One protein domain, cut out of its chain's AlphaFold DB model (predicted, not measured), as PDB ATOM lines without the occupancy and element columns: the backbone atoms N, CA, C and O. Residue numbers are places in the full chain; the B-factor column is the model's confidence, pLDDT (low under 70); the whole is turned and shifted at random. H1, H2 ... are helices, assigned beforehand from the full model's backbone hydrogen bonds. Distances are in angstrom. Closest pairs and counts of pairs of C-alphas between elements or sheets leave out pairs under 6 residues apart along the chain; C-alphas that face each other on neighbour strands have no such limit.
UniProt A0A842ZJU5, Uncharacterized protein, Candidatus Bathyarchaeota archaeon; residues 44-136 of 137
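AT A GLANCE: This is residues 44 to 136 of the 137 residues of an uncharacterized protein of Candidatus Bathyarchaeota archaeon (UniProt A0A842ZJU5). Short helices cluster at one end of this domain and the longest helix, H7, stands at the other, where H6 and H7 meet near the end of H6 and the start of H7 as a V. Between these ends H1 and H5 run the same way on either side of a gap, and the small helical hairpin of H2 and H3, with the short H4 near H3, makes the end far from H7. The printed part has 93 residues with seven named helices, H1 to H7 in order along the chain, and no named strand; the class is all helix. The whole is compact, with a radius of gyration of the C-alphas of 13.1 A and spans of 36 by 31 by 21 A.

HOW THE PARTS SIT: H7, residues 119 to 134, touches H6, residues 105 to 117, at a steep tilt of 58 degrees, opposite ways. H6 touches H7 with residues 111 to 115 alone, and H7 touches H6 with residues 121 to 122 alone; the closest C-alphas of the two, those of His 115 and Ala 122, are 6.2 A apart. H1, residues 44 to 55, is close to H7 but not clearly touching, with the C-alphas of Asn 54 and Glu 123 closest at 7.6 A. H1 only just touches H2, residues 61 to 67, through its residues 45 to 49, with 3 pairs of C-alphas within 8 A; the closest are those of Ala 45 and Leu 63, 7.3 A apart, and the tilt is steep, 65 degrees. H2 and H3, residues 71 to 77, form a helical hairpin: they touch at a shallow tilt of 17 degrees, opposite ways, with the C-alphas of Ala 65 and Ala 74 closest at 5.0 A. H5, residues 86 to 96, is close to H2 but not clearly touching; the C-alphas of Val 66 and Cys 90 are closest, at 7.2 A. H4, residues 80 to 84, is near H3, and H4 and H5 meet only through their link. H5 and H7 are only just apart, with their closest C-alphas 8.2 A from each other. Helix packing is mostly crossed, but only just: 1 of 3 touching pairs is at a shallow tilt. In each of the seven helices every O i to N i+4 pair is within hydrogen-bond range.

IN THESE COORDINATES: H7 spans 23.0 A from C-alpha 119 at (33.779, -16.529, 31.888) to C-alpha 134 at (21.315, -7.736, 14.664). H6 spans 18.4 A, H1 15.7 A and H5 15.3 A. H1 begins at C-alpha 44, (23.529, -34.471, 20.130).

THE WHOLE: The C-alphas of Gly 76 and Asn 135 are farthest apart, 38.0 A. The printed part has no cut and no long link. Mean pLDDT of the printed part is 89.4, and residue 136 alone is under 70.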
ATOM      1  N   ASN A  44      22.249 -34.225  19.465       85.75
ATOM      2  CA  ASN A  44      23.529 -34.471  20.130       85.75
ATOM      3  C   ASN A  44      24.632 -33.502  19.675       85.75
ATOM      4  O   ASN A  44      25.391 -33.004  20.505       85.75
ATOM      5  N   ALA A  45      24.712 -33.210  18.372       87.25
ATOM      6  CA  ALA A  45      25.698 -32.278  17.831       87.25
ATOM      7  C   ALA A  45      25.391 -30.847  18.279       87.25
ATOM      8  O   ALA A  45      26.282 -30.158  18.772       87.25
ATOM      9  N   LYS A  46      24.120 -30.431  18.191       89.44
ATOM     10  CA  LYS A  46      23.693 -29.107  18.658       89.44
ATOM     11  C   LYS A  46      23.953 -28.934  20.154       89.44
ATOM     12  O   LYS A  46      24.536 -27.936  20.559       89.44
ATOM     13  N   HIS A  47      23.577 -29.920  20.964       90.31
ATOM     14  CA  HIS A  47      23.796 -29.883  22.404       90.31
ATOM     15  C   HIS A  47      25.288 -29.787  22.745       90.31
ATOM     16  O   HIS A  47      25.671 -28.968  23.573       90.31
ATOM     17  N   GLY A  48      26.145 -30.568  22.078       92.06
ATOM     18  CA  GLY A  48      27.595 -30.492  22.281       92.06
ATOM     19  C   GLY A  48      28.175 -29.120  21.931       92.06
ATOM     20  O   GLY A  48      29.031 -28.608  22.649       92.06
ATOM     21  N   ILE A  49      27.669 -28.498  20.866       92.06
ATOM     22  CA  ILE A  49      28.036 -27.135  20.477       92.06
ATOM     23  C   ILE A  49      27.563 -26.113  21.521       92.06
ATOM     24  O   ILE A  49      28.353 -25.277  21.952       92.06
ATOM     25  N   ASP A  50      26.309 -26.191  21.968       90.88
ATOM     26  CA  ASP A  50      25.752 -25.268  22.965       90.88
ATOM     27  C   ASP A  50      26.536 -25.337  24.290       90.88
ATOM     28  O   ASP A  50      26.823 -24.309  24.903       90.88
ATOM     29  N   GLN A  51      26.928 -26.540  24.721       92.38
ATOM     30  CA  GLN A  51      27.747 -26.750  25.922       92.38
ATOM     31  C   GLN A  51      29.153 -26.152  25.776       92.38
ATOM     32  O   GLN A  51      29.702 -25.597  26.727       92.38
ATOM     33  N   TYR A  52      29.734 -26.232  24.582       93.94
ATOM     34  CA  TYR A  52      31.029 -25.630  24.287       93.94
ATOM     35  C   TYR A  52      30.985 -24.102  24.296       93.94
ATOM     36  O   TYR A  52      31.859 -23.462  24.876       93.94
ATOM     37  N   VAL A  53      29.965 -23.513  23.672       91.44
ATOM     38  CA  VAL A  53      29.852 -22.055  23.546       91.44
ATOM     39  C   VAL A  53      29.491 -21.402  24.875       91.44
ATOM     40  O   VAL A  53      30.069 -20.369  25.192       91.44
ATOM     41  N   ASN A  54      28.559 -21.988  25.633       89.50
ATOM     42  CA  ASN A  54      28.041 -21.373  26.859       89.50
ATOM     43  C   ASN A  54      28.857 -21.732  28.105       89.50
ATOM     44  O   ASN A  54      29.021 -20.902  28.991       89.50
ATOM     45  N   ASN A  55      29.337 -22.976  28.191       89.00
ATOM     46  CA  ASN A  55      29.975 -23.497  29.402       89.00
ATOM     47  C   ASN A  55      31.472 -23.778  29.213       89.00
ATOM     48  O   ASN A  55      32.134 -24.205  30.157       89.00
ATOM     49  N   GLY A  56      32.024 -23.581  28.007       90.62
ATOM     50  CA  GLY A  56      33.432 -23.870  27.723       90.62
ATOM     51  C   GLY A  56      33.799 -25.345  27.889       90.62
ATOM     52  O   GLY A  56      34.952 -25.665  28.181       90.62
ATOM     53  N   ILE A  57      32.828 -26.254  27.757       91.38
ATOM     54  CA  ILE A  57      33.065 -27.691  27.904       91.38
ATOM     55  C   ILE A  57      33.735 -28.211  26.623       91.38
ATOM     56  O   ILE A  57      33.235 -27.945  25.526       91.38
ATOM     57  N   PRO A  58      34.856 -28.951  26.718       89.25
ATOM     58  CA  PRO A  58      35.508 -29.518  25.546       89.25
ATOM     59  C   PRO A  58      34.573 -30.494  24.821       89.25
ATOM     60  O   PRO A  58      33.906 -31.321  25.443       89.25
ATOM     61  N   THR A  59      34.529 -30.392  23.495       92.69
ATOM     62  CA  THR A  59      33.688 -31.243  22.651       92.69
ATOM     63  C   THR A  59      34.374 -32.561  22.301       92.69
ATOM     64  O   THR A  59      35.573 -32.744  22.507       92.69
ATOM     65  N   GLY A  60      33.597 -33.499  21.754       90.75
ATOM     66  CA  GLY A  60      34.141 -34.730  21.188       90.75
ATOM     67  C   GLY A  60      34.956 -34.492  19.915       90.75
ATOM     68  O   GLY A  60      34.834 -33.464  19.247       90.75
ATOM     69  N   ASP A  61      35.729 -35.505  19.540       90.38
ATOM     70  CA  ASP A  61      36.660 -35.512  18.410       90.38
ATOM     71  C   ASP A  61      36.069 -35.039  17.071       90.38
ATOM     72  O   ASP A  61      36.742 -34.351  16.303       90.38
ATOM     73  N   PHE A  62      34.816 -35.403  16.784       92.50
ATOM     74  CA  PHE A  62      34.111 -34.966  15.579       92.50
ATOM     75  C   PHE A  62      33.872 -33.451  15.582       92.50
ATOM     76  O   PHE A  62      34.311 -32.751  14.673       92.50
ATOM     77  N   LEU A  63      33.208 -32.933  16.620       92.50
ATOM     78  CA  LEU A  63      32.887 -31.509  16.731       92.50
ATOM     79  C   LEU A  63      34.153 -30.659  16.836       92.50
ATOM     80  O   LEU A  63      34.202 -29.574  16.265       92.50
ATOM     81  N   TYR A  64      35.191 -31.161  17.506       94.19
ATOM     82  CA  TYR A  64      36.490 -30.502  17.553       94.19
ATOM     83  C   TYR A  64      37.098 -30.342  16.151       94.19
ATOM     84  O   TYR A  64      37.568 -29.259  15.802       94.19
ATOM     85  N   ALA A  65      37.033 -31.373  15.303       94.62
ATOM     86  CA  ALA A  65      37.497 -31.279  13.919       94.62
ATOM     87  C   ALA A  65      36.675 -30.267  13.094       94.62
ATOM     88  O   ALA A  65      37.248 -29.505  12.318       94.62
ATOM     89  N   VAL A  66      35.354 -30.193  13.308       93.81
ATOM     90  CA  VAL A  66      34.492 -29.197  12.646       93.81
ATOM     91  C   VAL A  66      34.837 -27.772  13.098       93.81
ATOM     92  O   VAL A  66      35.049 -26.896  12.262       93.81
ATOM     93  N   LEU A  67      34.961 -27.536  14.407       94.00
ATOM     94  CA  LEU A  67      35.295 -26.222  14.975       94.00
ATOM     95  C   LEU A  67      36.683 -25.731  14.547       94.00
ATOM     96  O   LEU A  67      36.898 -24.526  14.437       94.00
ATOM     97  N   THR A  68      37.613 -26.652  14.292       95.06
ATOM     98  CA  THR A  68      38.984 -26.360  13.841       95.06
ATOM     99  C   THR A  68      39.136 -26.355  12.315       95.06
ATOM    100  O   THR A  68      40.254 -26.379  11.798       95.06
ATOM    101  N   ASN A  69      38.010 -26.320  11.590       92.62
ATOM    102  CA  ASN A  69      37.931 -26.274  10.131       92.62
ATOM    103  C   ASN A  69      38.645 -27.444   9.418       92.62
ATOM    104  O   ASN A  69      39.023 -27.343   8.250       92.62
ATOM    105  N   ASN A  70      38.822 -28.578  10.101       92.75
ATOM    106  CA  ASN A  70      39.361 -29.796   9.510       92.75
ATOM    107  C   ASN A  70      38.223 -30.704   9.029       92.75
ATOM    108  O   ASN A  70      37.908 -31.729   9.637       92.75
ATOM    109  N   LEU A  71      37.599 -30.321   7.912       92.12
ATOM    110  CA  LEU A  71      36.432 -31.031   7.380       92.12
ATOM    111  C   LEU A  71      36.748 -32.460   6.910       92.12
ATOM    112  O   LEU A  71      35.877 -33.323   6.980       92.12
ATOM    113  N   PHE A  72      37.984 -32.740   6.483       91.50
ATOM    114  CA  PHE A  72      38.402 -34.094   6.095       91.50
ATOM    115  C   PHE A  72      38.422 -35.043   7.295       91.50
ATOM    116  O   PHE A  72      37.870 -36.141   7.236       91.50
ATOM    117  N   GLU A  73      39.024 -34.602   8.400       92.19
ATOM    118  CA  GLU A  73      39.052 -35.369   9.644       92.19
ATOM    119  C   GLU A  73      37.653 -35.484  10.259       92.19
ATOM    120  O   GLU A  73      37.268 -36.561  10.716       92.19
ATOM    121  N   ALA A  74      36.856 -34.413  10.190       92.19
ATOM    122  CA  ALA A  74      35.468 -34.433  10.632       92.19
ATOM    123  C   ALA A  74      34.642 -35.466   9.855       92.19
ATOM    124  O   ALA A  74      33.961 -36.282  10.468       92.19
ATOM    125  N   ALA A  75      34.738 -35.499   8.522       89.44
ATOM    126  CA  ALA A  75      34.001 -36.450   7.692       89.44
ATOM    127  C   ALA A  75      34.412 -37.913   7.944       89.44
ATOM    128  O   ALA A  75      33.563 -38.800   7.864       89.44
ATOM    129  N   GLY A  76      35.688 -38.162   8.262       90.25
ATOM    130  CA  GLY A  76      36.191 -39.498   8.596       90.25
ATOM    131  C   GLY A  76      35.755 -40.005   9.975       90.25
ATOM    132  O   GLY A  76      35.627 -41.210  10.166       90.25
ATOM    133  N   ARG A  77      35.516 -39.095  10.928       89.12
ATOM    134  CA  ARG A  77      35.100 -39.411  12.308       89.12
ATOM    135  C   ARG A  77      33.589 -39.314  12.535       89.12
ATOM    136  O   ARG A  77      33.107 -39.724  13.583       89.12
ATOM    137  N   ALA A  78      32.857 -38.720  11.598       89.25
ATOM    138  CA  ALA A  78      31.432 -38.476  11.730       89.25
ATOM    139  C   ALA A  78      30.611 -39.770  11.632       89.25
ATOM    140  O   ALA A  78      30.779 -40.566  10.705       89.25
ATOM    141  N   ASP A  79      29.651 -39.917  12.542       87.19
ATOM    142  CA  ASP A  79      28.599 -40.927  12.441       87.19
ATOM    143  C   ASP A  79      27.730 -40.696  11.202       87.19
ATOM    144  O   ASP A  79      27.663 -39.588  10.670       87.19
ATOM    145  N   GLU A  80      26.998 -41.720  10.768       83.31
ATOM    146  CA  GLU A  80      26.152 -41.657   9.571       83.31
ATOM    147  C   GLU A  80      25.218 -40.431   9.560       83.31
ATOM    148  O   GLU A  80      25.218 -39.662   8.599       83.31
ATOM    149  N   GLY A  81      24.511 -40.165  10.665       82.56
ATOM    150  CA  GLY A  81      23.649 -38.984  10.786       82.56
ATOM    151  C   GLY A  81      24.408 -37.652  10.759       82.56
ATOM    152  O   GLY A  81      23.924 -36.677  10.191       82.56
ATOM    153  N   ASN A  82      25.618 -37.604  11.319       85.00
ATOM    154  CA  ASN A  82      26.461 -36.404  11.305       85.00
ATOM    155  C   ASN A  82      27.065 -36.154   9.917       85.00
ATOM    156  O   ASN A  82      27.210 -35.004   9.514       85.00
ATOM    157  N   ARG A  83      27.373 -37.213   9.159       85.06
ATOM    158  CA  ARG A  83      27.910 -37.116   7.794       85.06
ATOM    159  C   ARG A  83      26.909 -36.502   6.829       85.06
ATOM    160  O   ARG A  83      27.285 -35.612   6.071       85.06
ATOM    161  N   TYR A  84      25.648 -36.936   6.873       87.06
ATOM    162  CA  TYR A  84      24.600 -36.364   6.020       87.06
ATOM    163  C   TYR A  84      24.307 -34.896   6.355       87.06
ATOM    164  O   TYR A  84      23.995 -34.119   5.460       87.06
ATOM    165  N   ASN A  85      24.471 -34.505   7.622       87.69
ATOM    166  CA  ASN A  85      24.167 -33.156   8.104       87.69
ATOM    167  C   ASN A  85      25.405 -32.262   8.280       87.69
ATOM    168  O   ASN A  85      25.298 -31.171   8.835       87.69
ATOM    169  N   LEU A  86      26.585 -32.684   7.808       88.81
ATOM    170  CA  LEU A  86      27.842 -31.963   8.037       88.81
ATOM    171  C   LEU A  86      27.790 -30.523   7.508       88.81
ATOM    172  O   LEU A  86      28.244 -29.603   8.185       88.81
ATOM    173  N   ALA A  87      27.198 -30.323   6.326       88.25
ATOM    174  CA  ALA A  87      27.033 -28.998   5.731       88.25
ATOM    175  C   ALA A  87      26.146 -28.086   6.596       88.25
ATOM    176  O   ALA A  87      26.545 -26.962   6.892       88.25
ATOM    177  N   ALA A  88      25.009 -28.598   7.077       87.75
ATOM    178  CA  ALA A  88      24.100 -27.860   7.955       87.75
ATOM    179  C   ALA A  88      24.755 -27.514   9.305       87.75
ATOM    180  O   ALA A  88      24.567 -26.421   9.832       87.75
ATOM    181  N   ILE A  89      25.579 -28.416   9.855       89.69
ATOM    182  CA  ILE A  89      26.360 -28.147  11.074       89.69
ATOM    183  C   ILE A  89      27.357 -27.005  10.834       89.69
ATOM    184  O   ILE A  89      27.474 -26.109  11.669       89.69
ATOM    185  N   CYS A  90      28.063 -27.011   9.700       89.94
ATOM    186  CA  CYS A  90      29.015 -25.952   9.358       89.94
ATOM    187  C   CYS A  90      28.315 -24.600   9.179       89.94
ATOM    188  O   CYS A  90      28.776 -23.592   9.709       89.94
ATOM    189  N   GLU A  91      27.181 -24.587   8.480       88.31
ATOM    190  CA  GLU A  91      26.345 -23.400   8.303       88.31
ATOM    191  C   GLU A  91      25.850 -22.857   9.649       88.31
ATOM    192  O   GLU A  91      25.908 -21.653   9.895       88.31
ATOM    193  N   TYR A  92      25.451 -23.740  10.568       88.25
ATOM    194  CA  TYR A  92      25.037 -23.334  11.905       88.25
ATOM    195  C   TYR A  92      26.167 -22.698  12.712       88.25
ATOM    196  O   TYR A  92      25.976 -21.657  13.339       88.25
ATOM    197  N   ILE A  93      27.360 -23.289  12.671       90.12
ATOM    198  CA  ILE A  93      28.541 -22.730  13.335       90.12
ATOM    199  C   ILE A  93      28.867 -21.350  12.760       90.12
ATOM    200  O   ILE A  93      29.086 -20.405  13.514       90.12
ATOM    201  N   TYR A  94      28.834 -21.214  11.437       88.88
ATOM    202  CA  TYR A  94      29.145 -19.959  10.763       88.88
ATOM    203  C   TYR A  94      28.138 -18.845  11.094       88.88
ATOM    204  O   TYR A  94      28.540 -17.720  11.389       88.88
ATOM    205  N   ASN A  95      26.839 -19.159  11.091       85.50
ATOM    206  CA  ASN A  95      25.771 -18.164  11.235       85.50
ATOM    207  C   ASN A  95      25.406 -17.848  12.694       85.50
ATOM    208  O   ASN A  95      25.087 -16.703  13.015       85.50
ATOM    209  N   TYR A  96      25.437 -18.836  13.593       85.50
ATOM    210  CA  TYR A  96      24.910 -18.680  14.956       85.50
ATOM    211  C   TYR A  96      25.995 -18.551  16.027       85.50
ATOM    212  O   TYR A  96      25.753 -17.911  17.050       85.50
ATOM    213  N   ILE A  97      27.208 -19.063  15.808       89.62
ATOM    214  CA  ILE A  97      28.269 -19.075  16.831       89.62
ATOM    215  C   ILE A  97      29.221 -17.888  16.654       89.62
ATOM    216  O   ILE A  97      29.541 -17.545  15.514       89.62
ATOM    217  N   PRO A  98      29.717 -17.264  17.741       90.31
ATOM    218  CA  PRO A  98      30.685 -16.179  17.643       90.31
ATOM    219  C   PRO A  98      31.949 -16.568  16.866       90.31
ATOM    220  O   PRO A  98      32.519 -17.640  17.068       90.31
ATOM    221  N   ALA A  99      32.444 -15.647  16.036       87.62
ATOM    222  CA  ALA A  99      33.658 -15.838  15.238       87.62
ATOM    223  C   ALA A  99      34.940 -16.243  16.015       87.62
ATOM    224  O   ALA A  99      35.759 -16.961  15.440       87.62
ATOM    225  N   PRO A 100      35.192 -15.813  17.273       88.75
ATOM    226  CA  PRO A 100      36.385 -16.252  18.006       88.75
ATOM    227  C   PRO A 100      36.306 -17.694  18.523       88.75
ATOM    228  O   PRO A 100      37.330 -18.244  18.913       88.75
ATOM    229  N   CYS A 101      35.128 -18.323  18.520       89.25
ATOM    230  CA  CYS A 101      34.941 -19.669  19.063       89.25
ATOM    231  C   CYS A 101      35.369 -20.783  18.100       89.25
ATOM    232  O   CYS A 101      35.450 -21.940  18.512       89.25
ATOM    233  N   TRP A 102      35.578 -20.469  16.820       93.00
ATOM    234  CA  TRP A 102      35.850 -21.442  15.763       93.00
ATOM    235  C   TRP A 102      36.886 -20.907  14.759       93.00
ATOM    236  O   TRP A 102      37.196 -19.713  14.713       93.00
ATOM    237  N   GLY A 103      37.484 -21.801  13.972       92.56
ATOM    238  CA  GLY A 103      38.523 -21.481  12.995       92.56
ATOM    239  C   GLY A 103      39.749 -22.368  13.157       92.56
ATOM    240  O   GLY A 103      39.740 -23.505  12.709       92.56
ATOM    241  N   THR A 104      40.826 -21.852  13.748       94.00
ATOM    242  CA  THR A 104      42.054 -22.632  13.967       94.00
ATOM    243  C   THR A 104      42.042 -23.325  15.331       94.00
ATOM    244  O   THR A 104      41.238 -22.995  16.207       94.00
ATOM    245  N   LYS A 105      42.949 -24.287  15.535       93.12
ATOM    246  CA  LYS A 105      43.089 -25.006  16.814       93.12
ATOM    247  C   LYS A 105      43.409 -24.063  17.973       93.12
ATOM    248  O   LYS A 105      42.925 -24.271  19.082       93.12
ATOM    249  N   GLU A 106      44.175 -23.013  17.698       94.12
ATOM    250  CA  GLU A 106      44.579 -21.998  18.667       94.12
ATOM    251  C   GLU A 106      43.368 -21.202  19.154       94.12
ATOM    252  O   GLU A 106      43.187 -21.075  20.358       94.12
ATOM    253  N   LYS A 107      42.476 -20.773  18.249       93.31
ATOM    254  CA  LYS A 107      41.245 -20.051  18.618       93.31
ATOM    255  C   LYS A 107      40.343 -20.870  19.536       93.31
ATOM    256  O   LYS A 107      39.845 -20.368  20.538       93.31
ATOM    257  N   VAL A 108      40.163 -22.152  19.215       93.38
ATOM    258  CA  VAL A 108      39.371 -23.073  20.042       93.38
ATOM    259  C   VAL A 108      40.010 -23.244  21.425       93.38
ATOM    260  O   VAL A 108      39.318 -23.204  22.440       93.38
ATOM    261  N   ALA A 109      41.337 -23.384  21.493       92.81
ATOM    262  CA  ALA A 109      42.054 -23.484  22.762       92.81
ATOM    263  C   ALA A 109      41.976 -22.188  23.590       92.81
ATOM    264  O   ALA A 109      41.764 -22.248  24.802       92.81
ATOM    265  N   GLU A 110      42.104 -21.026  22.948       94.00
ATOM    266  CA  GLU A 110      41.939 -19.711  23.572       94.00
ATOM    267  C   GLU A 110      40.526 -19.528  24.126       94.00
ATOM    268  O   GLU A 110      40.376 -19.054  25.248       94.00
ATOM    269  N   TRP A 111      39.499 -19.974  23.400       93.25
ATOM    270  CA  TRP A 111      38.110 -19.914  23.856       93.25
ATOM    271  C   TRP A 111      37.855 -20.767  25.106       93.25
ATOM    272  O   TRP A 111      37.215 -20.314  26.060       93.25
ATOM    273  N   LEU A 112      38.396 -21.990  25.135       92.25
ATOM    274  CA  LEU A 112      38.328 -22.874  26.305       92.25
ATOM    275  C   LEU A 112      39.099 -22.299  27.499       92.25
ATOM    276  O   LEU A 112      38.650 -22.387  28.643       92.25
ATOM    277  N   LYS A 113      40.263 -21.694  27.243       93.81
ATOM    278  CA  LYS A 113      41.058 -21.016  28.270       93.81
ATOM    279  C   LYS A 113      40.315 -19.803  28.828       93.81
ATOM    280  O   LYS A 113      40.273 -19.633  30.044       93.81
ATOM    281  N   LEU A 114      39.673 -19.019  27.963       92.69
ATOM    282  CA  LEU A 114      38.883 -17.857  28.351       92.69
ATOM    283  C   LEU A 114      37.733 -18.247  29.283       92.69
ATOM    284  O   LEU A 114      37.560 -17.609  30.310       92.69
ATOM    285  N   HIS A 115      37.011 -19.333  28.997       91.38
ATOM    286  CA  HIS A 115      35.959 -19.831  29.892       91.38
ATOM    287  C   HIS A 115      36.476 -20.255  31.269       91.38
ATOM    288  O   HIS A 115      35.777 -20.106  32.268       91.38
ATOM    289  N   ARG A 116      37.701 -20.785  31.329       90.00
ATOM    290  CA  ARG A 116      38.331 -21.197  32.586       90.00
ATOM    291  C   ARG A 116      38.794 -20.004  33.422       90.00
ATOM    292  O   ARG A 116      38.696 -20.057  34.643       90.00
ATOM    293  N   GLU A 117      39.355 -18.982  32.781       93.00
ATOM    294  CA  GLU A 117      39.996 -17.850  33.463       93.00
ATOM    295  C   GLU A 117      39.051 -16.663  33.669       93.00
ATOM    296  O   GLU A 117      39.091 -16.026  34.718       93.00
ATOM    297  N   ASN A 118      38.209 -16.360  32.680       92.31
ATOM    298  CA  ASN A 118      37.325 -15.201  32.677       92.31
ATOM    299  C   ASN A 118      36.005 -15.468  31.915       92.31
ATOM    300  O   ASN A 118      35.835 -15.017  30.775       92.31
ATOM    301  N   PRO A 119      35.048 -16.187  32.531       88.25
ATOM    302  CA  PRO A 119      33.779 -16.529  31.888       88.25
ATOM    303  C   PRO A 119      32.923 -15.299  31.535       88.25
ATOM    304  O   PRO A 119      32.257 -15.303  30.503       88.25
ATOM    305  N   GLU A 120      32.994 -14.218  32.322       90.06
ATOM    306  CA  GLU A 120      32.257 -12.973  32.047       90.06
ATOM    307  C   GLU A 120      32.678 -12.363  30.702       90.06
ATOM    308  O   GLU A 120      31.848 -11.947  29.893       90.06
ATOM    309  N   GLN A 121      33.979 -12.377  30.401       89.25
ATOM    310  CA  GLN A 121      34.485 -11.880  29.125       89.25
ATOM    311  C   GLN A 121      34.046 -12.749  27.942       89.25
ATOM    312  O   GLN A 121      33.790 -12.209  26.864       89.25
ATOM    313  N   ALA A 122      33.926 -14.066  28.120       89.25
ATOM    314  CA  ALA A 122      33.408 -14.943  27.073       89.25
ATOM    315  C   ALA A 122      31.946 -14.607  26.732       89.25
ATOM    316  O   ALA A 122      31.602 -14.468  25.554       89.25
ATOM    317  N   GLU A 123      31.107 -14.384  27.745       88.50
ATOM    318  CA  GLU A 123      29.709 -13.981  27.562       88.50
ATOM    319  C   GLU A 123      29.586 -12.588  26.917       88.50
ATOM    320  O   GLU A 123      28.773 -12.379  26.008       88.50
ATOM    321  N   LEU A 124      30.433 -11.635  27.316       89.81
ATOM    322  CA  LEU A 124      30.494 -10.308  26.695       89.81
ATOM    323  C   LEU A 124      30.844 -10.398  25.206       89.81
ATOM    324  O   LEU A 124      30.215  -9.734  24.384       89.81
ATOM    325  N   ILE A 125      31.805 -11.245  24.835       90.00
ATOM    326  CA  ILE A 125      32.169 -11.468  23.432       90.00
ATOM    327  C   ILE A 125      31.004 -12.103  22.666       90.00
ATOM    328  O   ILE A 125      30.677 -11.649  21.567       90.00
ATOM    329  N   ALA A 126      30.352 -13.116  23.241       86.88
ATOM    330  CA  ALA A 126      29.233 -13.797  22.600       86.88
ATOM    331  C   ALA A 126      28.022 -12.869  22.395       86.88
ATOM    332  O   ALA A 126      27.411 -12.857  21.325       86.88
ATOM    333  N   SER A 127      27.701 -12.044  23.392       86.00
ATOM    334  CA  SER A 127      26.618 -11.060  23.304       86.00
ATOM    335  C   SER A 127      26.949  -9.898  22.362       86.00
ATOM    336  O   SER A 127      26.071  -9.440  21.631       86.00
ATOM    337  N   ALA A 128      28.205  -9.441  22.323       87.12
ATOM    338  CA  ALA A 128      28.655  -8.408  21.391       87.12
ATOM    339  C   ALA A 128      28.571  -8.876  19.934       87.12
ATOM    340  O   ALA A 128      28.184  -8.102  19.060       87.12
ATOM    341  N   ASP A 129      28.908 -10.138  19.673       85.88
ATOM    342  CA  ASP A 129      28.808 -10.724  18.341       85.88
ATOM    343  C   ASP A 129      27.344 -10.881  17.890       85.88
ATOM    344  O   ASP A 129      27.009 -10.501  16.769       85.88
ATOM    345  N   ARG A 130      26.439 -11.298  18.791       83.12
ATOM    346  CA  ARG A 130      24.989 -11.330  18.516       83.12
ATOM    347  C   ARG A 130      24.436  -9.944  18.168       83.12
ATOM    348  O   ARG A 130      23.828  -9.783  17.115       83.12
ATOM    349  N   LYS A 131      24.722  -8.933  18.996       84.69
ATOM    350  CA  LYS A 131      24.307  -7.537  18.751       84.69
ATOM    351  C   LYS A 131      24.882  -6.983  17.453       84.69
ATOM    352  O   LYS A 131      24.228  -6.218  16.755       84.69
ATOM    353  N   ARG A 132      26.127  -7.343  17.128       83.81
ATOM    354  CA  ARG A 132      26.756  -6.949  15.866       83.81
ATOM    355  C   ARG A 132      25.928  -7.448  14.683       83.81
ATOM    356  O   ARG A 132      25.701  -6.663  13.777       83.81
ATOM    357  N   ARG A 133      25.485  -8.709  14.700       76.31
ATOM    358  CA  ARG A 133      24.674  -9.305  13.624       76.31
ATOM    359  C   ARG A 133      23.297  -8.660  13.502       76.31
ATOM    360  O   ARG A 133      22.920  -8.312  12.394       76.31
ATOM    361  N   GLU A 134      22.618  -8.428  14.627       81.06
ATOM    362  CA  GLU A 134      21.315  -7.736  14.664       81.06
ATOM    363  C   GLU A 134      21.372  -6.337  14.026       81.06
ATOM    364  O   GLU A 134      20.397  -5.886  13.445       81.06
ATOM    365  N   ASN A 135      22.518  -5.650  14.091       79.88
ATOM    366  CA  ASN A 135      22.684  -4.319  13.499       79.88
ATOM    367  C   ASN A 135      22.924  -4.318  11.973       79.88
ATOM    368  O   ASN A 135      23.011  -3.236  11.391       79.88
ATOM    369  N   TYR A 136      23.101  -5.481  11.332       65.75
ATOM    370  CA  TYR A 136      23.303  -5.600   9.877       65.75
ATOM    371  C   TYR A 136      22.056  -6.088   9.116       65.75
ATOM    372  O   TYR A 136      22.121  -6.185   7.888       65.75
TER     373      TYR A 136